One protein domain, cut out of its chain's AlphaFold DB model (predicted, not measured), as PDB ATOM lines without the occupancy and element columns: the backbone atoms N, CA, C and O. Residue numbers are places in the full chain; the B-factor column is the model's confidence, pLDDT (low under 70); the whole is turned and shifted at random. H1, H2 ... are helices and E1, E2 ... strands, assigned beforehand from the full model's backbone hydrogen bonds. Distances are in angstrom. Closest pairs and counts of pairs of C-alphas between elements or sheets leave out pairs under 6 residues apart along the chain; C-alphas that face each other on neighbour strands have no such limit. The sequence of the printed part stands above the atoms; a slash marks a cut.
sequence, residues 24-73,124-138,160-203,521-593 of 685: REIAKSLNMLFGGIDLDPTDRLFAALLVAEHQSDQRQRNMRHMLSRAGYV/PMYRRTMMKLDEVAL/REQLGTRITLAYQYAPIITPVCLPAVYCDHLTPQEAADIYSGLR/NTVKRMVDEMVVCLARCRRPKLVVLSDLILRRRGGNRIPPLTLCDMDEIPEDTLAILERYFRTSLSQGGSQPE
ATOM      1  N   ARG A  24     -25.576 -29.503  60.495       41.44
ATOM      2  CA  ARG A  24     -25.932 -28.546  61.560       41.44
ATOM      3  C   ARG A  24     -24.912 -27.423  61.682       41.44
ATOM      4  O   ARG A  24     -25.328 -26.280  61.824       41.44
ATOM      5  N   GLU A  25     -23.616 -27.709  61.582       46.41
ATOM      6  CA  GLU A  25     -22.578 -26.669  61.550       46.41
ATOM      7  C   GLU A  25     -22.682 -25.791  60.305       46.41
ATOM      8  O   GLU A  25     -22.433 -24.592  60.368       46.41
ATOM      9  N   ILE A  26     -23.137 -26.352  59.187       46.84
ATOM     10  CA  ILE A  26     -23.401 -25.596  57.959       46.84
ATOM     11  C   ILE A  26     -24.720 -24.856  58.031       46.84
ATOM     12  O   ILE A  26     -24.791 -23.739  57.546       46.84
ATOM     13  N   ALA A  27     -25.763 -25.414  58.646       49.22
ATOM     14  CA  ALA A  27     -26.964 -24.639  58.932       49.22
ATOM     15  C   ALA A  27     -26.624 -23.451  59.842       49.22
ATOM     16  O   ALA A  27     -27.058 -22.342  59.557       49.22
ATOM     17  N   LYS A  28     -25.774 -23.650  60.860       53.78
ATOM     18  CA  LYS A  28     -25.209 -22.577  61.691       53.78
ATOM     19  C   LYS A  28     -24.398 -21.594  60.832       53.78
ATOM     20  O   LYS A  28     -24.714 -20.415  60.847       53.78
ATOM     21  N   SER A  29     -23.457 -22.059  60.007       53.00
ATOM     22  CA  SER A  29     -22.595 -21.214  59.161       53.00
ATOM     23  C   SER A  29     -23.370 -20.462  58.074       53.00
ATOM     24  O   SER A  29     -23.144 -19.281  57.862       53.00
ATOM     25  N   LEU A  30     -24.332 -21.093  57.403       55.41
ATOM     26  CA  LEU A  30     -25.223 -20.454  56.432       55.41
ATOM     27  C   LEU A  30     -26.165 -19.470  57.126       55.41
ATOM     28  O   LEU A  30     -26.324 -18.360  56.631       55.41
ATOM     29  N   ASN A  31     -26.743 -19.817  58.280       57.41
ATOM     30  CA  ASN A  31     -27.549 -18.875  59.063       57.41
ATOM     31  C   ASN A  31     -26.711 -17.678  59.544       57.41
ATOM     32  O   ASN A  31     -27.212 -16.553  59.516       57.41
ATOM     33  N   MET A  32     -25.436 -17.895  59.897       60.09
ATOM     34  CA  MET A  32     -24.467 -16.831  60.191       60.09
ATOM     35  C   MET A  32     -24.202 -15.957  58.958       60.09
ATOM     36  O   MET A  32     -24.214 -14.733  59.051       60.09
ATOM     37  N   LEU A  33     -24.018 -16.558  57.777       61.06
ATOM     38  CA  LEU A  33     -23.784 -15.828  56.524       61.06
ATOM     39  C   LEU A  33     -24.986 -14.951  56.125       61.06
ATOM     40  O   LEU A  33     -24.800 -13.834  55.634       61.06
ATOM     41  N   PHE A  34     -26.212 -15.427  56.360       60.12
ATOM     42  CA  PHE A  34     -27.444 -14.662  56.144       60.12
ATOM     43  C   PHE A  34     -27.790 -13.710  57.301       60.12
ATOM     44  O   PHE A  34     -28.817 -13.038  57.227       60.12
ATOM     45  N   GLY A  35     -26.943 -13.588  58.333       58.50
ATOM     46  CA  GLY A  35     -27.120 -12.618  59.420       58.50
ATOM     47  C   GLY A  35     -28.479 -12.732  60.117       58.50
ATOM     48  O   GLY A  35     -29.041 -11.725  60.541       58.50
ATOM     49  N   GLY A  36     -29.053 -13.941  60.159       58.50
ATOM     50  CA  GLY A  36     -30.389 -14.189  60.707       58.50
ATOM     51  C   GLY A  36     -31.574 -13.722  59.846       58.50
ATOM     52  O   GLY A  36     -32.701 -13.770  60.334       58.50
ATOM     53  N   ILE A  37     -31.373 -13.291  58.593       64.00
ATOM     54  CA  ILE A  37     -32.484 -13.047  57.659       64.00
ATOM     55  C   ILE A  37     -33.075 -14.393  57.224       64.00
ATOM     56  O   ILE A  37     -32.396 -15.204  56.586       64.00
ATOM     57  N   ASP A  38     -34.359 -14.607  57.513       65.19
ATOM     58  CA  ASP A  38     -35.094 -15.773  57.027       65.19
ATOM     59  C   ASP A  38     -35.506 -15.569  55.561       65.19
ATOM     60  O   ASP A  38     -36.539 -14.980  55.248       65.19
ATOM     61  N   LEU A  39     -34.633 -15.988  54.640       72.38
ATOM     62  CA  LEU A  39     -34.941 -16.037  53.211       72.38
ATOM     63  C   LEU A  39     -35.466 -17.420  52.840       72.38
ATOM     64  O   LEU A  39     -34.734 -18.414  52.986       72.38
ATOM     65  N   ASP A  40     -36.667 -17.465  52.258       79.56
ATOM     66  CA  ASP A  40     -37.224 -18.698  51.713       79.56
ATOM     67  C   ASP A  40     -36.336 -19.225  50.554       79.56
ATOM     68  O   ASP A  40     -35.574 -18.471  49.927       79.56
ATOM     69  N   PRO A  41     -36.367 -20.531  50.223       75.12
ATOM     70  CA  PRO A  41     -35.558 -21.071  49.126       75.12
ATOM     71  C   PRO A  41     -35.783 -20.366  47.777       75.12
ATOM     72  O   PRO A  41     -34.876 -20.293  46.944       75.12
ATOM     73  N   THR A  42     -36.980 -19.823  47.560       77.69
ATOM     74  CA  THR A  42     -37.352 -19.113  46.336       77.69
ATOM     75  C   THR A  42     -36.771 -17.688  46.318       77.69
ATOM     76  O   THR A  42     -36.427 -17.197  45.246       77.69
ATOM     77  N   ASP A  43     -36.606 -17.034  47.470       81.81
ATOM     78  CA  ASP A  43     -35.954 -15.738  47.671       81.81
ATOM     79  C   ASP A  43     -34.458 -15.872  47.456       81.81
ATOM     80  O   ASP A  43     -33.867 -15.060  46.753       81.81
ATOM     81  N   ARG A  44     -33.847 -16.948  47.965       82.38
ATOM     82  CA  ARG A  44     -32.431 -17.250  47.704       82.38
ATOM     83  C   ARG A  44     -32.179 -17.455  46.212       82.38
ATOM     84  O   ARG A  44     -31.225 -16.902  45.666       82.38
ATOM     85  N   LEU A  45     -33.049 -18.205  45.530       78.38
ATOM     86  CA  LEU A  45     -32.969 -18.379  44.079       78.38
ATOM     87  C   LEU A  45     -33.167 -17.047  43.342       78.38
ATOM     88  O   LEU A  45     -32.405 -16.726  42.431       78.38
ATOM     89  N   PHE A  46     -34.171 -16.269  43.739       82.81
ATOM     90  CA  PHE A  46     -34.464 -14.965  43.158       82.81
ATOM     91  C   PHE A  46     -33.290 -13.986  43.323       82.81
ATOM     92  O   PHE A  46     -32.847 -13.384  42.346       82.81
ATOM     93  N   ALA A  47     -32.715 -13.899  44.518       86.50
ATOM     94  CA  ALA A  47     -31.554 -13.071  44.806       86.50
ATOM     95  C   ALA A  47     -30.317 -13.518  44.017       86.50
ATOM     96  O   ALA A  47     -29.631 -12.684  43.431       86.50
ATOM     97  N   ALA A  48     -30.062 -14.827  43.913       83.44
ATOM     98  CA  ALA A  48     -28.966 -15.349  43.096       83.44
ATOM     99  C   ALA A  48     -29.115 -14.962  41.612       83.44
ATOM    100  O   ALA A  48     -28.119 -14.677  40.944       83.44
ATOM    101  N   LEU A  49     -30.347 -14.907  41.092       81.44
ATOM    102  CA  LEU A  49     -30.623 -14.430  39.734       81.44
ATOM    103  C   LEU A  49     -30.354 -12.928  39.583       81.44
ATOM    104  O   LEU A  49     -29.704 -12.532  38.615       81.44
ATOM    105  N   LEU A  50     -30.803 -12.106  40.539       85.38
ATOM    106  CA  LEU A  50     -30.503 -10.670  40.547       85.38
ATOM    107  C   LEU A  50     -28.990 -10.420  40.572       85.38
ATOM    108  O   LEU A  50     -28.488  -9.625  39.780       85.38
ATOM    109  N   VAL A  51     -28.253 -11.151  41.415       87.44
ATOM    110  CA  VAL A  51     -26.789 -11.062  41.509       87.44
ATOM    111  C   VAL A  51     -26.118 -11.503  40.213       87.44
ATOM    112  O   VAL A  51     -25.229 -10.807  39.730       87.44
ATOM    113  N   ALA A  52     -26.541 -12.612  39.600       85.06
ATOM    114  CA  ALA A  52     -25.972 -13.078  38.332       85.06
ATOM    115  C   ALA A  52     -26.021 -11.996  37.241       85.06
ATOM    116  O   ALA A  52     -25.052 -11.790  36.500       85.06
ATOM    117  N   GLU A  53     -27.145 -11.288  37.167       80.69
ATOM    118  CA  GLU A  53     -27.372 -10.215  36.206       80.69
ATOM    119  C   GLU A  53     -26.640  -8.936  36.581       80.69
ATOM    120  O   GLU A  53     -25.953  -8.367  35.732       80.69
ATOM    121  N   HIS A  54     -26.683  -8.547  37.856       84.19
ATOM    122  CA  HIS A  54     -25.904  -7.431  38.374       84.19
ATOM    123  C   HIS A  54     -24.411  -7.606  38.061       84.19
ATOM    124  O   HIS A  54     -23.795  -6.732  37.453       84.19
ATOM    125  N   GLN A  55     -23.837  -8.770  38.371       86.00
ATOM    126  CA  GLN A  55     -22.446  -9.098  38.058       86.00
ATOM    127  C   GLN A  55     -22.164  -9.080  36.548       86.00
ATOM    128  O   GLN A  55     -21.077  -8.692  36.117       86.00
ATOM    129  N   SER A  56     -23.108  -9.546  35.725       83.31
ATOM    130  CA  SER A  56     -22.965  -9.540  34.267       83.31
ATOM    131  C   SER A  56     -22.932  -8.124  33.699       83.31
ATOM    132  O   SER A  56     -22.038  -7.810  32.910       83.31
ATOM    133  N   ASP A  57     -23.858  -7.271  34.127       81.50
ATOM    134  CA  ASP A  57     -23.952  -5.879  33.701       81.50
ATOM    135  C   ASP A  57     -22.755  -5.054  34.189       81.50
ATOM    136  O   ASP A  57     -22.116  -4.375  33.385       81.50
ATOM    137  N   GLN A  58     -22.354  -5.202  35.458       82.12
ATOM    138  CA  GLN A  58     -21.149  -4.553  35.986       82.12
ATOM    139  C   GLN A  58     -19.922  -4.891  35.135       82.12
ATOM    140  O   GLN A  58     -19.265  -3.994  34.614       82.12
ATOM    141  N   ARG A  59     -19.656  -6.178  34.869       84.56
ATOM    142  CA  ARG A  59     -18.523  -6.580  34.016       84.56
ATOM    143  C   ARG A  59     -18.594  -5.992  32.601       84.56
ATOM    144  O   ARG A  59     -17.563  -5.590  32.069       84.56
ATOM    145  N   GLN A  60     -19.782  -5.922  31.993       84.31
ATOM    146  CA  GLN A  60     -19.971  -5.308  30.672       84.31
ATOM    147  C   GLN A  60     -19.675  -3.804  30.689       84.31
ATOM    148  O   GLN A  60     -18.960  -3.313  29.813       84.31
ATOM    149  N   ARG A  61     -20.180  -3.070  31.689       82.31
ATOM    150  CA  ARG A  61     -19.893  -1.637  31.868       82.31
ATOM    151  C   ARG A  61     -18.397  -1.397  32.068       82.31
ATOM    152  O   ARG A  61     -17.830  -0.526  31.414       82.31
ATOM    153  N   ASN A  62     -17.749  -2.221  32.884       83.44
ATOM    154  CA  ASN A  62     -16.325  -2.091  33.197       83.44
ATOM    155  C   ASN A  62     -15.444  -2.368  31.987       83.44
ATOM    156  O   ASN A  62     -14.538  -1.593  31.696       83.44
ATOM    157  N   MET A  63     -15.751  -3.433  31.244       86.69
ATOM    158  CA  MET A  63     -15.089  -3.739  29.981       86.69
ATOM    159  C   MET A  63     -15.208  -2.554  29.008       86.69
ATOM    160  O   MET A  63     -14.194  -2.103  28.483       86.69
ATOM    161  N   ARG A  64     -16.408  -1.981  28.815       85.19
ATOM    162  CA  ARG A  64     -16.599  -0.804  27.940       85.19
ATOM    163  C   ARG A  64     -15.809   0.409  28.415       85.19
ATOM    164  O   ARG A  64     -15.205   1.095  27.599       85.19
ATOM    165  N   HIS A  65     -15.801   0.667  29.720       83.56
ATOM    166  CA  HIS A  65     -15.043   1.766  30.305       83.56
ATOM    167  C   HIS A  65     -13.534   1.604  30.066       83.56
ATOM    168  O   HIS A  65     -12.870   2.555  29.661       83.56
ATOM    169  N   MET A  66     -12.995   0.396  30.246       83.12
ATOM    170  CA  MET A  66     -11.582   0.105  29.995       83.12
ATOM    171  C   MET A  66     -11.213   0.216  28.516       83.12
ATOM    172  O   MET A  66     -10.199   0.825  28.185       83.12
ATOM    173  N   LEU A  67     -12.060  -0.298  27.623       84.62
ATOM    174  CA  LEU A  67     -11.880  -0.146  26.180       84.62
ATOM    175  C   LEU A  67     -11.915   1.333  25.766       84.62
ATOM    176  O   LEU A  67     -11.043   1.780  25.029       84.62
ATOM    177  N   SER A  68     -12.850   2.115  26.313       83.69
ATOM    178  CA  SER A  68     -12.935   3.563  26.088       83.69
ATOM    179  C   SER A  68     -11.664   4.291  26.541       83.69
ATOM    180  O   SER A  68     -11.098   5.073  25.778       83.69
ATOM    181  N   ARG A  69     -11.140   3.968  27.735       82.12
ATOM    182  CA  ARG A  69      -9.858   4.510  28.227       82.12
ATOM    183  C   ARG A  69      -8.669   4.127  27.348       82.12
ATOM    184  O   ARG A  69      -7.724   4.901  27.260       82.12
ATOM    185  N   ALA A  70      -8.723   2.971  26.693       82.06
ATOM    186  CA  ALA A  70      -7.732   2.534  25.714       82.06
ATOM    187  C   ALA A  70      -7.947   3.131  24.304       82.06
ATOM    188  O   ALA A  70      -7.239   2.759  23.372       82.06
ATOM    189  N   GLY A  71      -8.905   4.049  24.129       81.12
ATOM    190  CA  GLY A  71      -9.186   4.730  22.860       81.12
ATOM    191  C   GLY A  71     -10.243   4.055  21.979       81.12
ATOM    192  O   GLY A  71     -10.505   4.527  20.874       81.12
ATOM    193  N   TYR A  72     -10.887   2.984  22.452       79.75
ATOM    194  CA  TYR A  72     -11.964   2.281  21.747       79.75
ATOM    195  C   TYR A  72     -13.332   2.787  22.223       79.75
ATOM    196  O   TYR A  72     -14.003   2.165  23.052       79.75
ATOM    197  N   VAL A  73     -13.747   3.945  21.705       71.06
ATOM    198  CA  VAL A  73     -15.020   4.594  22.056       71.06
ATOM    199  C   VAL A  73     -16.100   4.241  21.034       71.06
ATOM    200  O   VAL A  73     -15.922   4.424  19.832       71.06
ATOM    201  N   PRO A 124      -5.030  -2.911  35.409       58.56
ATOM    202  CA  PRO A 124      -6.345  -2.302  35.383       58.56
ATOM    203  C   PRO A 124      -7.214  -2.954  36.461       58.56
ATOM    204  O   PRO A 124      -7.644  -4.099  36.342       58.56
ATOM    205  N   MET A 125      -7.446  -2.212  37.540       63.00
ATOM    206  CA  MET A 125      -8.303  -2.632  38.641       63.00
ATOM    207  C   MET A 125      -9.658  -1.940  38.532       63.00
ATOM    208  O   MET A 125      -9.745  -0.748  38.223       63.00
ATOM    209  N   TYR A 126     -10.726  -2.678  38.806       62.78
ATOM    210  CA  TYR A 126     -12.085  -2.164  38.746       62.78
ATOM    211  C   TYR A 126     -12.623  -1.811  40.131       62.78
ATOM    212  O   TYR A 126     -12.582  -2.626  41.044       62.78
ATOM    213  N   ARG A 127     -13.209  -0.617  40.240       61.72
ATOM    214  CA  ARG A 127     -13.884  -0.113  41.436       61.72
ATOM    215  C   ARG A 127     -15.270  -0.734  41.609       61.72
ATOM    216  O   ARG A 127     -16.233  -0.295  40.991       61.72
ATOM    217  N   ARG A 128     -15.392  -1.677  42.525       60.47
ATOM    218  CA  ARG A 128     -16.660  -2.217  43.000       60.47
ATOM    219  C   ARG A 128     -17.194  -1.391  44.170       60.47
ATOM    220  O   ARG A 128     -16.459  -1.115  45.113       60.47
ATOM    221  N   THR A 129     -18.479  -1.055  44.131       57.28
ATOM    222  CA  THR A 129     -19.195  -0.433  45.255       57.28
ATOM    223  C   THR A 129     -19.697  -1.508  46.215       57.28
ATOM    224  O   THR A 129     -20.277  -2.506  45.783       57.28
ATOM    225  N   MET A 130     -19.479  -1.310  47.509       65.56
ATOM    226  CA  MET A 130     -19.971  -2.160  48.589       65.56
ATOM    227  C   MET A 130     -20.581  -1.292  49.685       65.56
ATOM    228  O   MET A 130     -20.210  -0.132  49.833       65.56
ATOM    229  N   MET A 131     -21.498  -1.861  50.455       62.56
ATOM    230  CA  MET A 131     -21.959  -1.263  51.705       62.56
ATOM    231  C   MET A 131     -21.111  -1.816  52.848       62.56
ATOM    232  O   MET A 131     -20.864  -3.022  52.896       62.56
ATOM    233  N   LYS A 132     -20.641  -0.940  53.732       64.56
ATOM    234  CA  LYS A 132     -19.960  -1.302  54.978       64.56
ATOM    235  C   LYS A 132     -20.588  -0.544  56.133       64.56
ATOM    236  O   LYS A 132     -21.039   0.578  55.941       64.56
ATOM    237  N   LEU A 133     -20.600  -1.144  57.316       66.31
ATOM    238  CA  LEU A 133     -20.925  -0.415  58.536       66.31
ATOM    239  C   LEU A 133     -19.715   0.447  58.933       66.31
ATOM    240  O   LEU A 133     -18.576   0.006  58.786       66.31
ATOM    241  N   ASP A 134     -19.959   1.666  59.395       58.12
ATOM    242  CA  ASP A 134     -18.950   2.570  59.934       58.12
ATOM    243  C   ASP A 134     -18.552   2.104  61.340       58.12
ATOM    244  O   ASP A 134     -19.352   2.140  62.279       58.12
ATOM    245  N   GLU A 135     -17.324   1.600  61.461       52.97
ATOM    246  CA  GLU A 135     -16.774   1.047  62.702       52.97
ATOM    247  C   GLU A 135     -16.433   2.143  63.726       52.97
ATOM    248  O   GLU A 135     -16.505   1.894  64.925       52.97
ATOM    249  N   VAL A 136     -16.171   3.382  63.292       46.44
ATOM    250  CA  VAL A 136     -15.822   4.497  64.197       46.44
ATOM    251  C   VAL A 136     -17.019   4.898  65.073       46.44
ATOM    252  O   VAL A 136     -16.865   5.233  66.245       46.44
ATOM    253  N   ALA A 137     -18.244   4.751  64.558       42.41
ATOM    254  CA  ALA A 137     -19.477   5.001  65.309       42.41
ATOM    255  C   ALA A 137     -19.811   3.909  66.356       42.41
ATOM    256  O   ALA A 137     -20.759   4.072  67.132       42.41
ATOM    257  N   LEU A 138     -19.097   2.773  66.363       43.06
ATOM    258  CA  LEU A 138     -19.264   1.703  67.358       43.06
ATOM    259  C   LEU A 138     -18.449   1.958  68.634       43.06
ATOM    260  O   LEU A 138     -18.910   1.577  69.706       43.06
ATOM    261  N   ARG A 160     -34.622   9.010  63.854       38.91
ATOM    262  CA  ARG A 160     -33.894   9.560  62.689       38.91
ATOM    263  C   ARG A 160     -32.644  10.372  63.052       38.91
ATOM    264  O   ARG A 160     -31.666  10.299  62.318       38.91
ATOM    265  N   GLU A 161     -32.669  11.138  64.142       42.66
ATOM    266  CA  GLU A 161     -31.515  11.932  64.602       42.66
ATOM    267  C   GLU A 161     -30.397  11.059  65.201       42.66
ATOM    268  O   GLU A 161     -29.225  11.402  65.070       42.66
ATOM    269  N   GLN A 162     -30.731   9.907  65.797       44.25
ATOM    270  CA  GLN A 162     -29.764   8.916  66.302       44.25
ATOM    271  C   GLN A 162     -29.314   7.891  65.240       44.25
ATOM    272  O   GLN A 162     -28.178   7.417  65.290       44.25
ATOM    273  N   LEU A 163     -30.174   7.542  64.272       45.28
ATOM    274  CA  LEU A 163     -29.917   6.551  63.213       45.28
ATOM    275  C   LEU A 163     -29.412   7.173  61.905       45.28
ATOM    276  O   LEU A 163     -29.734   6.653  60.836       45.28
ATOM    277  N   GLY A 164     -28.625   8.256  61.943       49.94
ATOM    278  CA  GLY A 164     -27.850   8.654  60.760       49.94
ATOM    279  C   GLY A 164     -27.195   7.392  60.202       49.94
ATOM    280  O   GLY A 164     -26.427   6.757  60.922       49.94
ATOM    281  N   THR A 165     -27.632   6.933  59.020       54.16
ATOM    282  CA  THR A 165     -27.426   5.537  58.607       54.16
ATOM    283  C   THR A 165     -25.943   5.236  58.688       54.16
ATOM    284  O   THR A 165     -25.162   5.802  57.925       54.16
ATOM    285  N   ARG A 166     -25.546   4.346  59.604       64.69
ATOM    286  CA  ARG A 166     -24.133   4.017  59.851       64.69
ATOM    287  C   ARG A 166     -23.536   3.177  58.720       64.69
ATOM    288  O   ARG A 166     -22.432   2.671  58.849       64.69
ATOM    289  N   ILE A 167     -24.271   2.968  57.629       64.00
ATOM    290  CA  ILE A 167     -23.789   2.280  56.438       64.00
ATOM    291  C   ILE A 167     -23.144   3.307  55.512       64.00
ATOM    292  O   ILE A 167     -23.806   4.214  55.014       64.00
ATOM    293  N   THR A 168     -21.866   3.115  55.213       66.75
ATOM    294  CA  THR A 168     -21.125   3.903  54.232       66.75
ATOM    295  C   THR A 168     -20.906   3.111  52.945       66.75
ATOM    296  O   THR A 168     -20.847   1.874  52.923       66.75
ATOM    297  N   LEU A 169     -20.784   3.834  51.829       65.31
ATOM    298  CA  LEU A 169     -20.357   3.250  50.562       65.31
ATOM    299  C   LEU A 169     -18.837   3.092  50.566       65.31
ATOM    300  O   LEU A 169     -18.089   4.066  50.487       65.31
ATOM    301  N   ALA A 170     -18.381   1.846  50.603       63.66
ATOM    302  CA  ALA A 170     -16.986   1.489  50.432       63.66
ATOM    303  C   ALA A 170     -16.700   1.123  48.973       63.66
ATOM    304  O   ALA A 170     -17.543   0.580  48.255       63.66
ATOM    305  N   TYR A 171     -15.469   1.375  48.541       65.88
ATOM    306  CA  TYR A 171     -15.032   1.059  47.190       65.88
ATOM    307  C   TYR A 171     -13.841   0.117  47.234       65.88
ATOM    308  O   TYR A 171     -12.796   0.462  47.778       65.88
ATOM    309  N   GLN A 172     -13.998  -1.067  46.650       66.62
ATOM    310  CA  GLN A 172     -12.929  -2.052  46.549       66.62
ATOM    311  C   GLN A 172     -12.494  -2.192  45.100       66.62
ATOM    312  O   GLN A 172     -13.321  -2.283  44.198       66.62
ATOM    313  N   TYR A 173     -11.189  -2.221  44.877       68.44
ATOM    314  CA  TYR A 173     -10.626  -2.418  43.555       68.44
ATOM    315  C   TYR A 173     -10.338  -3.908  43.345       68.44
ATOM    316  O   TYR A 173      -9.603  -4.500  44.129       68.44
ATOM    317  N   ALA A 174     -10.928  -4.517  42.317       71.06
ATOM    318  CA  ALA A 174     -10.774  -5.936  41.998       71.06
ATOM    319  C   ALA A 174     -10.364  -6.133  40.527       71.06
ATOM    320  O   ALA A 174     -10.830  -5.384  39.660       71.06
ATOM    321  N   PRO A 175      -9.522  -7.129  40.215       76.50
ATOM    322  CA  PRO A 175      -9.161  -7.432  38.838       76.50
ATOM    323  C   PRO A 175     -10.324  -8.123  38.114       76.50
ATOM    324  O   PRO A 175     -11.091  -8.881  38.709       76.50
ATOM    325  N   ILE A 176     -10.445  -7.881  36.808       86.38
ATOM    326  CA  ILE A 176     -11.352  -8.626  35.926       86.38
ATOM    327  C   ILE A 176     -10.488  -9.596  35.139       86.38
ATOM    328  O   ILE A 176      -9.833  -9.176  34.195       86.38
ATOM    329  N   ILE A 177     -10.460 -10.871  35.516       88.94
ATOM    330  CA  ILE A 177      -9.635 -11.878  34.829       88.94
ATOM    331  C   ILE A 177     -10.466 -12.760  33.902       88.94
ATOM    332  O   ILE A 177      -9.975 -13.217  32.869       88.94
ATOM    333  N   THR A 178     -11.737 -12.987  34.231       90.56
ATOM    334  CA  THR A 178     -12.618 -13.833  33.436       90.56
ATOM    335  C   THR A 178     -13.081 -13.086  32.191       90.56
ATOM    336  O   THR A 178     -13.638 -11.989  32.311       90.56
ATOM    337  N   PRO A 179     -12.963 -13.684  30.990       88.62
ATOM    338  CA  PRO A 179     -13.420 -13.037  29.779       88.62
ATOM    339  C   PRO A 179     -14.885 -12.611  29.809       88.62
ATOM    340  O   PRO A 179     -15.788 -13.358  30.213       88.62
ATOM    341  N   VAL A 180     -15.118 -11.401  29.317       85.38
ATOM    342  CA  VAL A 180     -16.440 -10.815  29.139       85.38
ATOM    343  C   VAL A 180     -16.839 -10.992  27.675       85.38
ATOM    344  O   VAL A 180     -16.015 -10.889  26.773       85.38
ATOM    345  N   CYS A 181     -18.111 -11.305  27.423       83.62
ATOM    346  CA  CYS A 181     -18.615 -11.449  26.058       83.62
ATOM    347  C   CYS A 181     -18.466 -10.115  25.318       83.62
ATOM    348  O   CYS A 181     -19.163  -9.158  25.664       83.62
ATOM    349  N   LEU A 182     -17.580 -10.072  24.320       82.62
ATOM    350  CA  LEU A 182     -17.289  -8.862  23.560       82.62
ATOM    351  C   LEU A 182     -18.505  -8.495  22.688       82.62
ATOM    352  O   LEU A 182     -18.970  -9.336  21.911       82.62
ATOM    353  N   PRO A 183     -19.070  -7.277  22.812       81.31
ATOM    354  CA  PRO A 183     -20.160  -6.842  21.948       81.31
ATOM    355  C   PRO A 183     -19.726  -6.817  20.481       81.31
ATOM    356  O   PRO A 183     -18.612  -6.397  20.183       81.31
ATOM    357  N   ALA A 184     -20.634  -7.195  19.574       78.56
ATOM    358  CA  ALA A 184     -20.349  -7.329  18.141       78.56
ATOM    359  C   ALA A 184     -19.705  -6.081  17.520       78.56
ATOM    360  O   ALA A 184     -18.841  -6.215  16.669       78.56
ATOM    361  N   VAL A 185     -20.079  -4.896  18.010       78.50
ATOM    362  CA  VAL A 185     -19.514  -3.605  17.599       78.50
ATOM    363  C   VAL A 185     -17.983  -3.607  17.723       78.50
ATOM    364  O   VAL A 185     -17.296  -3.214  16.796       78.50
ATOM    365  N   TYR A 186     -17.417  -4.134  18.811       80.88
ATOM    366  CA  TYR A 186     -15.959  -4.185  18.983       80.88
ATOM    367  C   TYR A 186     -15.281  -5.292  18.165       80.88
ATOM    368  O   TYR A 186     -14.076  -5.214  17.936       80.88
ATOM    369  N   CYS A 187     -16.022  -6.315  17.728       77.12
ATOM    370  CA  CYS A 187     -15.456  -7.473  17.032       77.12
ATOM    371  C   CYS A 187     -14.906  -7.150  15.635       77.12
ATOM    372  O   CYS A 187     -14.172  -7.969  15.090       77.12
ATOM    373  N   ASP A 188     -15.239  -5.988  15.068       76.69
ATOM    374  CA  ASP A 188     -14.709  -5.541  13.773       76.69
ATOM    375  C   ASP A 188     -13.272  -4.992  13.880       76.69
ATOM    376  O   ASP A 188     -12.580  -4.852  12.873       76.69
ATOM    377  N   HIS A 189     -12.803  -4.691  15.098       78.56
ATOM    378  CA  HIS A 189     -11.497  -4.062  15.337       78.56
ATOM    379  C   HIS A 189     -10.626  -4.787  16.357       78.56
ATOM    380  O   HIS A 189      -9.411  -4.616  16.338       78.56
ATOM    381  N   LEU A 190     -11.240  -5.543  17.265       84.00
ATOM    382  CA  LEU A 190     -10.555  -6.266  18.321       84.00
ATOM    383  C   LEU A 190     -11.001  -7.716  18.325       84.00
ATOM    384  O   LEU A 190     -12.198  -8.029  18.335       84.00
ATOM    385  N   THR A 191     -10.026  -8.607  18.418       85.56
ATOM    386  CA  THR A 191     -10.304  -9.980  18.812       85.56
ATOM    387  C   THR A 191     -10.737 -10.025  20.286       85.56
ATOM    388  O   THR A 191     -10.365  -9.161  21.089       85.56
ATOM    389  N   PRO A 192     -11.518 -11.040  20.701       85.62
ATOM    390  CA  PRO A 192     -11.873 -11.220  22.109       85.62
ATOM    391  C   PRO A 192     -10.666 -11.323  23.055       85.62
ATOM    392  O   PRO A 192     -10.775 -10.910  24.207       85.62
ATOM    393  N   GLN A 193      -9.537 -11.853  22.570       86.75
ATOM    394  CA  GLN A 193      -8.288 -11.990  23.327       86.75
ATOM    395  C   GLN A 193      -7.617 -10.630  23.541       86.75
ATOM    396  O   GLN A 193      -7.378 -10.251  24.684       86.75
ATOM    397  N   GLU A 194      -7.429  -9.844  22.476       86.56
ATOM    398  CA  GLU A 194      -6.869  -8.487  22.578       86.56
ATOM    399  C   GLU A 194      -7.725  -7.595  23.480       86.56
ATOM    400  O   GLU A 194      -7.206  -6.872  24.329       86.56
ATOM    401  N   ALA A 195      -9.054  -7.679  23.352       87.44
ATOM    402  CA  ALA A 195      -9.960  -6.955  24.236       87.44
ATOM    403  C   ALA A 195      -9.758  -7.364  25.703       87.44
ATOM    404  O   ALA A 195      -9.719  -6.496  26.578       87.44
ATOM    405  N   ALA A 196      -9.603  -8.664  25.975       88.56
ATOM    406  CA  ALA A 196      -9.331  -9.153  27.318       88.56
ATOM    407  C   ALA A 196      -7.999  -8.673  27.867       88.56
ATOM    408  O   ALA A 196      -7.964  -8.246  29.016       88.56
ATOM    409  N   ASP A 197      -6.936  -8.656  27.078       88.00
ATOM    410  CA  ASP A 197      -5.640  -8.159  27.539       88.00
ATOM    411  C   ASP A 197      -5.687  -6.660  27.877       88.00
ATOM    412  O   ASP A 197      -5.031  -6.216  28.820       88.00
ATOM    413  N   ILE A 198      -6.547  -5.888  27.200       86.06
ATOM    414  CA  ILE A 198      -6.785  -4.476  27.527       86.06
ATOM    415  C   ILE A 198      -7.480  -4.319  28.888       86.06
ATOM    416  O   ILE A 198      -7.011  -3.551  29.730       86.06
ATOM    417  N   TYR A 199      -8.609  -5.000  29.126       84.75
ATOM    418  CA  TYR A 199      -9.388  -4.771  30.355       84.75
ATOM    419  C   TYR A 199      -8.940  -5.611  31.560       84.75
ATOM    420  O   TYR A 199      -9.262  -5.240  32.686       84.75
ATOM    421  N   SER A 200      -8.234  -6.728  31.346       84.25
ATOM    422  CA  SER A 200      -7.721  -7.618  32.408       84.25
ATOM    423  C   SER A 200      -6.247  -7.390  32.750       84.25
ATOM    424  O   SER A 200      -5.745  -7.949  33.734       84.25
ATOM    425  N   GLY A 201      -5.579  -6.550  31.955       82.38
ATOM    426  CA  GLY A 201      -4.139  -6.343  31.975       82.38
ATOM    427  C   GLY A 201      -3.415  -7.420  31.172       82.38
ATOM    428  O   GLY A 201      -3.835  -8.576  31.146       82.38
ATOM    429  N   LEU A 202      -2.304  -7.041  30.537       81.94
ATOM    430  CA  LEU A 202      -1.483  -7.981  29.780       81.94
ATOM    431  C   LEU A 202      -0.932  -9.063  30.715       81.94
ATOM    432  O   LEU A 202      -0.309  -8.760  31.740       81.94
ATOM    433  N   ARG A 203      -1.158 -10.325  30.348       86.50
ATOM    434  CA  ARG A 203      -0.763 -11.495  31.135       86.50
ATOM    435  C   ARG A 203       0.273 -12.312  30.387       86.50
ATOM    436  O   ARG A 203       0.347 -12.289  29.163       86.50
ATOM    437  N   ASN A 521     -15.048 -16.223  52.624       84.25
ATOM    438  CA  ASN A 521     -15.098 -14.792  52.301       84.25
ATOM    439  C   ASN A 521     -15.818 -14.510  50.974       84.25
ATOM    440  O   ASN A 521     -16.577 -13.549  50.863       84.25
ATOM    441  N   THR A 522     -15.610 -15.340  49.950       87.31
ATOM    442  CA  THR A 522     -16.272 -15.147  48.649       87.31
ATOM    443  C   THR A 522     -17.750 -15.520  48.693       87.31
ATOM    444  O   THR A 522     -18.552 -14.852  48.036       87.31
ATOM    445  N   VAL A 523     -18.130 -16.527  49.490       85.94
ATOM    446  CA  VAL A 523     -19.538 -16.859  49.755       85.94
ATOM    447  C   VAL A 523     -20.196 -15.757  50.570       85.94
ATOM    448  O   VAL A 523     -21.264 -15.290  50.187       85.94
ATOM    449  N   LYS A 524     -19.546 -15.269  51.629       83.81
ATOM    450  CA  LYS A 524     -20.036 -14.137  52.417       83.81
ATOM    451  C   LYS A 524     -20.295 -12.917  51.546       83.81
ATOM    452  O   LYS A 524     -21.391 -12.368  51.562       83.81
ATOM    453  N   ARG A 525     -19.332 -12.577  50.691       84.75
ATOM    454  CA  ARG A 525     -19.467 -11.492  49.721       84.75
ATOM    455  C   ARG A 525     -20.619 -11.718  48.738       84.75
ATOM    456  O   ARG A 525     -21.295 -10.765  48.367       84.75
ATOM    457  N   MET A 526     -20.853 -12.958  48.306       86.94
ATOM    458  CA  MET A 526     -22.009 -13.299  47.473       86.94
ATOM    459  C   MET A 526     -23.326 -13.098  48.234       86.94
ATOM    460  O   MET A 526     -24.271 -12.568  47.656       86.94
ATOM    461  N   VAL A 527     -23.401 -13.491  49.507       86.06
ATOM    462  CA  VAL A 527     -24.598 -13.277  50.332       86.06
ATOM    463  C   VAL A 527     -24.853 -11.783  50.548       86.06
ATOM    464  O   VAL A 527     -25.986 -11.339  50.374       86.06
ATOM    465  N   ASP A 528     -23.807 -10.987  50.782       85.56
ATOM    466  CA  ASP A 528     -23.911  -9.523  50.846       85.56
ATOM    467  C   ASP A 528     -24.474  -8.941  49.539       85.56
ATOM    468  O   ASP A 528     -25.392  -8.122  49.553       85.56
ATOM    469  N   GLU A 529     -23.980  -9.405  48.382       87.12
ATOM    470  CA  GLU A 529     -24.526  -9.017  47.074       87.12
ATOM    471  C   GLU A 529     -26.000  -9.398  46.926       87.12
ATOM    472  O   GLU A 529     -26.769  -8.620  46.362       87.12
ATOM    473  N   MET A 530     -26.397 -10.577  47.410       88.44
ATOM    474  CA  MET A 530     -27.779 -11.055  47.347       88.44
ATOM    475  C   MET A 530     -28.705 -10.150  48.153       88.44
ATOM    476  O   MET A 530     -29.709  -9.685  47.614       88.44
ATOM    477  N   VAL A 531     -28.350  -9.859  49.405       87.19
ATOM    478  CA  VAL A 531     -29.140  -9.006  50.301       87.19
ATOM    479  C   VAL A 531     -29.245  -7.580  49.744       87.19
ATOM    480  O   VAL A 531     -30.343  -7.030  49.655       87.19
ATOM    481  N   VAL A 532     -28.140  -7.009  49.250       85.94
ATOM    482  CA  VAL A 532     -28.140  -5.674  48.625       85.94
ATOM    483  C   VAL A 532     -28.943  -5.652  47.318       85.94
ATOM    484  O   VAL A 532     -29.674  -4.698  47.058       85.94
ATOM    485  N   CYS A 533     -28.851  -6.686  46.478       87.56
ATOM    486  CA  CYS A 533     -29.648  -6.759  45.249       87.56
ATOM    487  C   CYS A 533     -31.148  -6.884  45.538       87.56
ATOM    488  O   CYS A 533     -31.944  -6.294  44.809       87.56
ATOM    489  N   LEU A 534     -31.533  -7.616  46.588       87.62
ATOM    490  CA  LEU A 534     -32.923  -7.688  47.041       87.62
ATOM    491  C   LEU A 534     -33.425  -6.313  47.491       87.62
ATOM    492  O   LEU A 534     -34.465  -5.872  47.010       87.62
ATOM    493  N   ALA A 535     -32.654  -5.608  48.322       85.81
ATOM    494  CA  ALA A 535     -32.996  -4.266  48.799       85.81
ATOM    495  C   ALA A 535     -33.159  -3.237  47.668       85.81
ATOM    496  O   ALA A 535     -33.962  -2.314  47.762       85.81
ATOM    497  N   ARG A 536     -32.413  -3.407  46.572       86.06
ATOM    498  CA  ARG A 536     -32.479  -2.530  45.395       86.06
ATOM    499  C   ARG A 536     -33.555  -2.924  44.390       86.06
ATOM    500  O   ARG A 536     -33.767  -2.202  43.414       86.06
ATOM    501  N   CYS A 537     -34.189  -4.083  44.548       87.12
ATOM    502  CA  CYS A 537     -35.120  -4.597  43.555       87.12
ATOM    503  C   CYS A 537     -36.451  -3.840  43.602       87.12
ATOM    504  O   CYS A 537     -37.217  -3.960  44.551       87.12
ATOM    505  N   ARG A 538     -36.779  -3.121  42.523       84.44
ATOM    506  CA  ARG A 538     -38.055  -2.391  42.382       84.44
ATOM    507  C   ARG A 538     -39.192  -3.227  41.798       84.44
ATOM    508  O   ARG A 538     -40.304  -2.731  41.636       84.44
ATOM    509  N   ARG A 539     -38.920  -4.472  41.396       82.75
ATOM    510  CA  ARG A 539     -39.883  -5.313  40.670       82.75
ATOM    511  C   ARG A 539     -40.363  -6.493  41.514       82.75
ATOM    512  O   ARG A 539     -39.560  -7.080  42.236       82.75
ATOM    513  N   PRO A 540     -41.634  -6.914  41.361       84.31
ATOM    514  CA  PRO A 540     -42.138  -8.103  42.039       84.31
ATOM    515  C   PRO A 540     -41.391  -9.379  41.618       84.31
ATOM    516  O   PRO A 540     -41.153  -9.599  40.425       84.31
ATOM    517  N   LYS A 541     -41.110 -10.261  42.590       84.06
ATOM    518  CA  LYS A 541     -40.438 -11.572  42.425       84.06
ATOM    519  C   LYS A 541     -40.995 -12.376  41.245       84.06
ATOM    520  O   LYS A 541     -40.243 -12.799  40.369       84.06
ATOM    521  N   LEU A 542     -42.321 -12.518  41.163       82.94
ATOM    522  CA  LEU A 542     -42.991 -13.285  40.104       82.94
ATOM    523  C   LEU A 542     -42.766 -12.707  38.704       82.94
ATOM    524  O   LEU A 542     -42.600 -13.462  37.750       82.94
ATOM    525  N   VAL A 543     -42.722 -11.380  38.578       81.25
ATOM    526  CA  VAL A 543     -42.523 -10.719  37.285       81.25
ATOM    527  C   VAL A 543     -41.116 -11.009  36.769       81.25
ATOM    528  O   VAL A 543     -40.960 -11.457  35.635       81.25
ATOM    529  N   VAL A 544     -40.096 -10.839  37.612       77.94
ATOM    530  CA  VAL A 544     -38.702 -11.112  37.229       77.94
ATOM    531  C   VAL A 544     -38.484 -12.601  36.929       77.94
ATOM    532  O   VAL A 544     -37.837 -12.938  35.938       77.94
ATOM    533  N   LEU A 545     -39.068 -13.502  37.728       77.19
ATOM    534  CA  LEU A 545     -39.017 -14.944  37.460       77.19
ATOM    535  C   LEU A 545     -39.718 -15.307  36.139       77.19
ATOM    536  O   LEU A 545     -39.205 -16.125  35.374       77.19
ATOM    537  N   SER A 546     -40.855 -14.675  35.828       75.31
ATOM    538  CA  SER A 546     -41.590 -14.912  34.580       75.31
ATOM    539  C   SER A 546     -40.827 -14.438  33.337       75.31
ATOM    540  O   SER A 546     -40.799 -15.158  32.336       75.31
ATOM    541  N   ASP A 547     -40.139 -13.290  33.412       72.44
ATOM    542  CA  ASP A 547     -39.294 -12.763  32.329       72.44
ATOM    543  C   ASP A 547     -38.189 -13.772  31.958       72.44
ATOM    544  O   ASP A 547     -37.897 -13.996  30.776       72.44
ATOM    545  N   LEU A 548     -37.629 -14.445  32.971       65.19
ATOM    546  CA  LEU A 548     -36.601 -15.468  32.808       65.19
ATOM    547  C   LEU A 548     -37.146 -16.758  32.178       65.19
ATOM    548  O   LEU A 548     -36.556 -17.274  31.222       65.19
ATOM    549  N   ILE A 549     -38.262 -17.282  32.700       66.06
ATOM    550  CA  ILE A 549     -38.878 -18.537  32.231       66.06
ATOM    551  C   ILE A 549     -39.332 -18.403  30.778       66.06
ATOM    552  O   ILE A 549     -39.068 -19.280  29.955       66.06
ATOM    553  N   LEU A 550     -39.964 -17.279  30.438       66.00
ATOM    554  CA  LEU A 550     -40.536 -17.058  29.113       66.00
ATOM    555  C   LEU A 550     -39.485 -16.706  28.049       66.00
ATOM    556  O   LEU A 550     -39.853 -16.505  26.891       66.00
ATOM    557  N   ARG A 551     -38.191 -16.614  28.411       57.94
ATOM    558  CA  ARG A 551     -37.086 -16.192  27.524       57.94
ATOM    559  C   ARG A 551     -37.455 -14.961  26.681       57.94
ATOM    560  O   ARG A 551     -37.004 -14.827  25.539       57.94
ATOM    561  N   ARG A 552     -38.305 -14.074  27.218       48.38
ATOM    562  CA  ARG A 552     -38.833 -12.905  26.506       48.38
ATOM    563  C   ARG A 552     -37.723 -11.866  26.409       48.38
ATOM    564  O   ARG A 552     -37.665 -10.944  27.207       48.38
ATOM    565  N   ARG A 553     -36.868 -12.057  25.398       45.75
ATOM    566  CA  ARG A 553     -35.940 -11.131  24.716       45.75
ATOM    567  C   ARG A 553     -34.575 -11.786  24.538       45.75
ATOM    568  O   ARG A 553     -33.908 -12.200  25.482       45.75
ATOM    569  N   GLY A 554     -34.155 -11.871  23.280       45.44
ATOM    570  CA  GLY A 554     -32.844 -12.367  22.892       45.44
ATOM    571  C   GLY A 554     -31.711 -11.525  23.475       45.44
ATOM    572  O   GLY A 554     -31.277 -10.568  22.850       45.44
ATOM    573  N   GLY A 555     -31.197 -11.932  24.635       48.97
ATOM    574  CA  GLY A 555     -29.904 -11.488  25.164       48.97
ATOM    575  C   GLY A 555     -29.941 -10.504  26.334       48.97
ATOM    576  O   GLY A 555     -28.942 -10.434  27.040       48.97
ATOM    577  N   ASN A 556     -31.060  -9.826  26.608       45.81
ATOM    578  CA  ASN A 556     -31.184  -8.934  27.770       45.81
ATOM    579  C   ASN A 556     -31.959  -9.646  28.875       45.81
ATOM    580  O   ASN A 556     -33.154  -9.887  28.729       45.81
ATOM    581  N   ARG A 557     -31.261 -10.034  29.943       57.03
ATOM    582  CA  ARG A 557     -31.794 -10.974  30.929       57.03
ATOM    583  C   ARG A 557     -32.565 -10.348  32.089       57.03
ATOM    584  O   ARG A 557     -33.355 -11.067  32.676       57.03
ATOM    585  N   ILE A 558     -32.482  -9.049  32.355       58.16
ATOM    586  CA  ILE A 558     -33.381  -8.327  33.273       58.16
ATOM    587  C   ILE A 558     -33.555  -6.892  32.729       58.16
ATOM    588  O   ILE A 558     -32.583  -6.337  32.208       58.16
ATOM    589  N   PRO A 559     -34.750  -6.260  32.778       61.56
ATOM    590  CA  PRO A 559     -34.919  -4.877  32.325       61.56
ATOM    591  C   PRO A 559     -34.007  -3.894  33.081       61.56
ATOM    592  O   PRO A 559     -33.865  -4.037  34.299       61.56
ATOM    593  N   PRO A 560     -33.447  -2.870  32.404       59.41
ATOM    594  CA  PRO A 560     -32.407  -1.975  32.937       59.41
ATOM    595  C   PRO A 560     -32.803  -1.142  34.172       59.41
ATOM    596  O   PRO A 560     -31.943  -0.492  34.748       59.41
ATOM    597  N   LEU A 561     -34.067  -1.189  34.604       67.50
ATOM    598  CA  LEU A 561     -34.608  -0.465  35.763       67.50
ATOM    599  C   LEU A 561     -35.020  -1.395  36.919       67.50
ATOM    600  O   LEU A 561     -35.801  -1.015  37.786       67.50
ATOM    601  N   THR A 562     -34.567  -2.652  36.911       78.00
ATOM    602  CA  THR A 562     -34.963  -3.623  37.947       78.00
ATOM    603  C   THR A 562     -34.282  -3.358  39.285       78.00
ATOM    604  O   THR A 562     -34.905  -3.575  40.321       78.00
ATOM    605  N   LEU A 563     -33.039  -2.874  39.261       82.81
ATOM    606  CA  LEU A 563     -32.295  -2.463  40.449       82.81
ATOM    607  C   LEU A 563     -32.218  -0.935  40.473       82.81
ATOM    608  O   LEU A 563     -31.797  -0.347  39.477       82.81
ATOM    609  N   CYS A 564     -32.606  -0.307  41.582       82.62
ATOM    610  CA  CYS A 564     -32.395   1.124  41.793       82.62
ATOM    611  C   CYS A 564     -30.929   1.442  42.094       82.62
ATOM    612  O   CYS A 564     -30.129   0.538  42.379       82.62
ATOM    613  N   ASP A 565     -30.562   2.717  42.036       78.75
ATOM    614  CA  ASP A 565     -29.254   3.155  42.515       78.75
ATOM    615  C   ASP A 565     -29.167   3.054  44.046       78.75
ATOM    616  O   ASP A 565     -30.183   2.939  44.734       78.75
ATOM    617  N   MET A 566     -27.939   3.003  44.574       77.00
ATOM    618  CA  MET A 566     -27.698   2.794  46.012       77.00
ATOM    619  C   MET A 566     -28.316   3.915  46.855       77.00
ATOM    620  O   MET A 566     -28.865   3.641  47.916       77.00
ATOM    621  N   ASP A 567     -28.279   5.143  46.340       75.62
ATOM    622  CA  ASP A 567     -28.801   6.341  47.006       75.62
ATOM    623  C   ASP A 567     -30.338   6.424  46.947       75.62
ATOM    624  O   ASP A 567     -30.947   7.263  47.601       75.62
ATOM    625  N   GLU A 568     -30.980   5.547  46.169       80.12
ATOM    626  CA  GLU A 568     -32.435   5.502  45.998       80.12
ATOM    627  C   GLU A 568     -33.097   4.335  46.759       80.12
ATOM    628  O   GLU A 568     -34.260   4.003  46.495       80.12
ATOM    629  N   ILE A 569     -32.357   3.661  47.647       78.56
ATOM    630  CA  ILE A 569     -32.897   2.594  48.499       78.56
ATOM    631  C   ILE A 569     -33.804   3.233  49.570       78.56
ATOM    632  O   ILE A 569     -33.372   4.179  50.226       78.56
ATOM    633  N   PRO A 570     -35.041   2.738  49.782       80.81
ATOM    634  CA  PRO A 570     -35.946   3.291  50.792       80.81
ATOM    635  C   PRO A 570     -35.363   3.244  52.213       80.81
ATOM    636  O   PRO A 570     -34.736   2.251  52.584       80.81
ATOM    637  N   GLU A 571     -35.640   4.264  53.033       76.25
ATOM    638  CA  GLU A 571     -35.143   4.366  54.420       76.25
ATOM    639  C   GLU A 571     -35.494   3.135  55.271       76.25
ATOM    640  O   GLU A 571     -34.621   2.572  55.933       76.25
ATOM    641  N   ASP A 572     -36.731   2.636  55.177       77.25
ATOM    642  CA  ASP A 572     -37.166   1.432  55.903       77.25
ATOM    643  C   ASP A 572     -36.339   0.191  55.514       77.25
ATOM    644  O   ASP A 572     -36.055  -0.679  56.336       77.25
ATOM    645  N   THR A 573     -35.908   0.112  54.250       79.75
ATOM    646  CA  THR A 573     -35.059  -0.982  53.750       79.75
ATOM    647  C   THR A 573     -33.606  -0.807  54.189       79.75
ATOM    648  O   THR A 573     -32.945  -1.794  54.516       79.75
ATOM    649  N   LEU A 574     -33.104   0.432  54.253       78.12
ATOM    650  CA  LEU A 574     -31.773   0.733  54.789       78.12
ATOM    651  C   LEU A 574     -31.649   0.318  56.262       78.12
ATOM    652  O   LEU A 574     -30.636  -0.273  56.628       78.12
ATOM    653  N   ALA A 575     -32.688   0.519  57.078       76.31
ATOM    654  CA  ALA A 575     -32.703   0.058  58.471       76.31
ATOM    655  C   ALA A 575     -32.578  -1.478  58.589       76.31
ATOM    656  O   ALA A 575     -31.863  -1.994  59.453       76.31
ATOM    657  N   ILE A 576     -33.224  -2.228  57.686       80.12
ATOM    658  CA  ILE A 576     -33.101  -3.696  57.613       80.12
ATOM    659  C   ILE A 576     -31.679  -4.101  57.200       80.12
ATOM    660  O   ILE A 576     -31.101  -5.012  57.798       80.12
ATOM    661  N   LEU A 577     -31.098  -3.416  56.209       79.88
ATOM    662  CA  LEU A 577     -29.711  -3.639  55.793       79.88
ATOM    663  C   LEU A 577     -28.726  -3.360  56.932       79.88
ATOM    664  O   LEU A 577     -27.776  -4.116  57.113       79.88
ATOM    665  N   GLU A 578     -28.955  -2.315  57.724       77.94
ATOM    666  CA  GLU A 578     -28.079  -1.965  58.843       77.94
ATOM    667  C   GLU A 578     -28.102  -3.057  59.908       77.94
ATOM    668  O   GLU A 578     -27.048  -3.498  60.372       77.94
ATOM    669  N   ARG A 579     -29.297  -3.561  60.235       78.06
ATOM    670  CA  ARG A 579     -29.456  -4.709  61.131       78.06
ATOM    671  C   ARG A 579     -28.715  -5.934  60.598       78.06
ATOM    672  O   ARG A 579     -27.986  -6.562  61.361       78.06
ATOM    673  N   TYR A 580     -28.855  -6.241  59.307       82.38
ATOM    674  CA  TYR A 580     -28.138  -7.346  58.669       82.38
ATOM    675  C   TYR A 580     -26.622  -7.203  58.805       82.38
ATOM    676  O   TYR A 580     -25.971  -8.126  59.288       82.38
ATOM    677  N   PHE A 581     -26.054  -6.056  58.422       78.06
ATOM    678  CA  PHE A 581     -24.608  -5.848  58.485       78.06
ATOM    679  C   PHE A 581     -24.093  -5.843  59.928       78.06
ATOM    680  O   PHE A 581     -23.039  -6.420  60.182       78.06
ATOM    681  N   ARG A 582     -24.849  -5.297  60.889       75.56
ATOM    682  CA  ARG A 582     -24.512  -5.354  62.320       75.56
ATOM    683  C   ARG A 582     -24.463  -6.795  62.834       75.56
ATOM    684  O   ARG A 582     -23.481  -7.178  63.464       75.56
ATOM    685  N   THR A 583     -25.479  -7.607  62.537       73.88
ATOM    686  CA  THR A 583     -25.511  -9.030  62.923       73.88
ATOM    687  C   THR A 583     -24.442  -9.840  62.193       73.88
ATOM    688  O   THR A 583     -23.797 -10.707  62.772       73.88
ATOM    689  N   SER A 584     -24.213  -9.537  60.922       72.25
ATOM    690  CA  SER A 584     -23.173 -10.172  60.130       72.25
ATOM    691  C   SER A 584     -21.765  -9.861  60.645       72.25
ATOM    692  O   SER A 584     -20.899 -10.717  60.492       72.25
ATOM    693  N   LEU A 585     -21.509  -8.661  61.171       67.62
ATOM    694  CA  LEU A 585     -20.218  -8.289  61.757       67.62
ATOM    695  C   LEU A 585     -20.019  -8.961  63.117       67.62
ATOM    696  O   LEU A 585     -18.941  -9.480  63.381       67.62
ATOM    697  N   SER A 586     -21.062  -9.018  63.951       64.31
ATOM    698  CA  SER A 586     -20.976  -9.663  65.266       64.31
ATOM    699  C   SER A 586     -20.850 -11.188  65.187       64.31
ATOM    700  O   SER A 586     -20.208 -11.794  66.041       64.31
ATOM    701  N   GLN A 587     -21.435 -11.817  64.163       61.28
ATOM    702  CA  GLN A 587     -21.340 -13.265  63.932       61.28
ATOM    703  C   GLN A 587     -20.160 -13.651  63.031       61.28
ATOM    704  O   GLN A 587     -19.654 -14.768  63.109       61.28
ATOM    705  N   GLY A 588     -19.712 -12.747  62.162       54.09
ATOM    706  CA  GLY A 588     -18.614 -12.964  61.229       54.09
ATOM    707  C   GLY A 588     -17.259 -12.694  61.865       54.09
ATOM    708  O   GLY A 588     -16.573 -11.767  61.442       54.09
ATOM    709  N   GLY A 589     -16.851 -13.503  62.848       54.84
ATOM    710  CA  GLY A 589     -15.444 -13.543  63.253       54.84
ATOM    711  C   GLY A 589     -14.564 -13.670  62.004       54.84
ATOM    712  O   GLY A 589     -14.880 -14.458  61.110       54.84
ATOM    713  N   SER A 590     -13.518 -12.844  61.903       58.88
ATOM    714  CA  SER A 590     -12.643 -12.748  60.727       58.88
ATOM    715  C   SER A 590     -11.981 -14.098  60.431       58.88
ATOM    716  O   SER A 590     -10.883 -14.373  60.916       58.88
ATOM    717  N   GLN A 591     -12.622 -14.947  59.623       71.75
ATOM    718  CA  GLN A 591     -11.925 -16.095  59.062       71.75
ATOM    719  C   GLN A 591     -10.785 -15.583  58.173       71.75
ATOM    720  O   GLN A 591     -10.988 -14.635  57.402       71.75
ATOM    721  N   PRO A 592      -9.585 -16.179  58.279       80.00
ATOM    722  CA  PRO A 592      -8.456 -15.779  57.460       80.00
ATOM    723  C   PRO A 592      -8.790 -15.953  55.978       80.00
ATOM    724  O   PRO A 592      -9.529 -16.856  55.580       80.00
ATOM    725  N   GLU A 593      -8.223 -15.090  55.143       85.62
ATOM    726  CA  GLU A 593      -8.332 -15.261  53.702       85.62
ATOM    727  C   GLU A 593      -7.594 -16.525  53.254       85.62
ATOM    728  O   GLU A 593      -6.429 -16.757  53.587       85.62
TER     729      GLU A 593
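This is residues 24 to 73, 124 to 138, 160 to 203 and 521 to 593 of the 685 residues of the protein "Lipase_3 domain-containing protein" of Auxenochlorella protothecoides (UniProt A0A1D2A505). A long helix, H2, runs through the middle; H5 crosses its first half, with H7 beside H5, while a ribbon of two strands, E1 and E2, reaches from H7 toward the far half of H2. Beyond that half lies a small head of H3 and H4, H1 meets one end of H7, and residues 549 to 555, of which 549 belongs to H6, stick out. The printed part has 182 residues, with seven named helices and two named strands in the order H1 H2 E1 E2 H3 H4 H5 H6 H7, mostly helix; the sheet, E1 - E2, is antiparallel. It is only just compact, close to loose, with a radius of gyration of the C-alphas of 18.6 A and spans of 54 by 41 by 40 A.

H1, residues 24 to 33, and H7, residues 571 to 587, touch only at their ends, and only just, with 3 pairs of C-alphas within 8 A, the closest being Met 32 and Gln 587 at 6.0 A. H2, residues 41 to 69, touches H5, residues 521 to 535, about perpendicular at 81 degrees, the closest C-alphas being Ala 47 and Met 530 at 5.0 A. With residues 62 to 67 alone H2 touches H4, residues 192 to 200, closest at Met 66 and Tyr 199, 5.4 A. E1, residues 125 to 133, bends by 51 degrees at residue 129 and is antiparallel to E2, residues 167 to 175, with N 126 and O 174 at 2.8 A and N 132 and O 168 at 2.9 A. The closest C-alphas of E1 and H7 are Leu 133 and Phe 581, 6.6 A. H3, residues 184 to 188, and H4 meet only through their link. H5 and H7 touch at a shallow tilt of 17 degrees, opposite ways, closest at Ala 535 and Thr 573, 6.3 A. H6, residues 541 to 549, is close to but not clearly touching H2, the closest C-alphas being Phe 46 and Lys 541 at 6.9 A. Every O i to N i+4 pair is within hydrogen-bond range in H1, H2, H4, H5, H6 and H7; in H3 it is 0 of 1, with 1 of 2 O i to N i+3 pairs.

H1 begins at C-alpha 24 (-25.932, -28.546, 61.560). H2 is 41.9 A long, E1 23.7 A, E2 24.9 A, H5 21.1 A and H7 24.3 A. H7 ends at C-alpha 587 (-21.340, -13.265, 63.932).

The C-alphas farthest apart, Gln 162 and Asp 188, are 56.5 A apart. Three cuts, residues 74 to 123, 139 to 159 and 204 to 520, leave C-alpha gaps of 17.3, 17.3 and 25.8 A. The link from H6 to H7 is long, 21 residues. Mean pLDDT of the printed part is 73.3; residues 24 to 38, 124 to 138, 160 to 173, 548 to 561 and 585 to 590 are under 70.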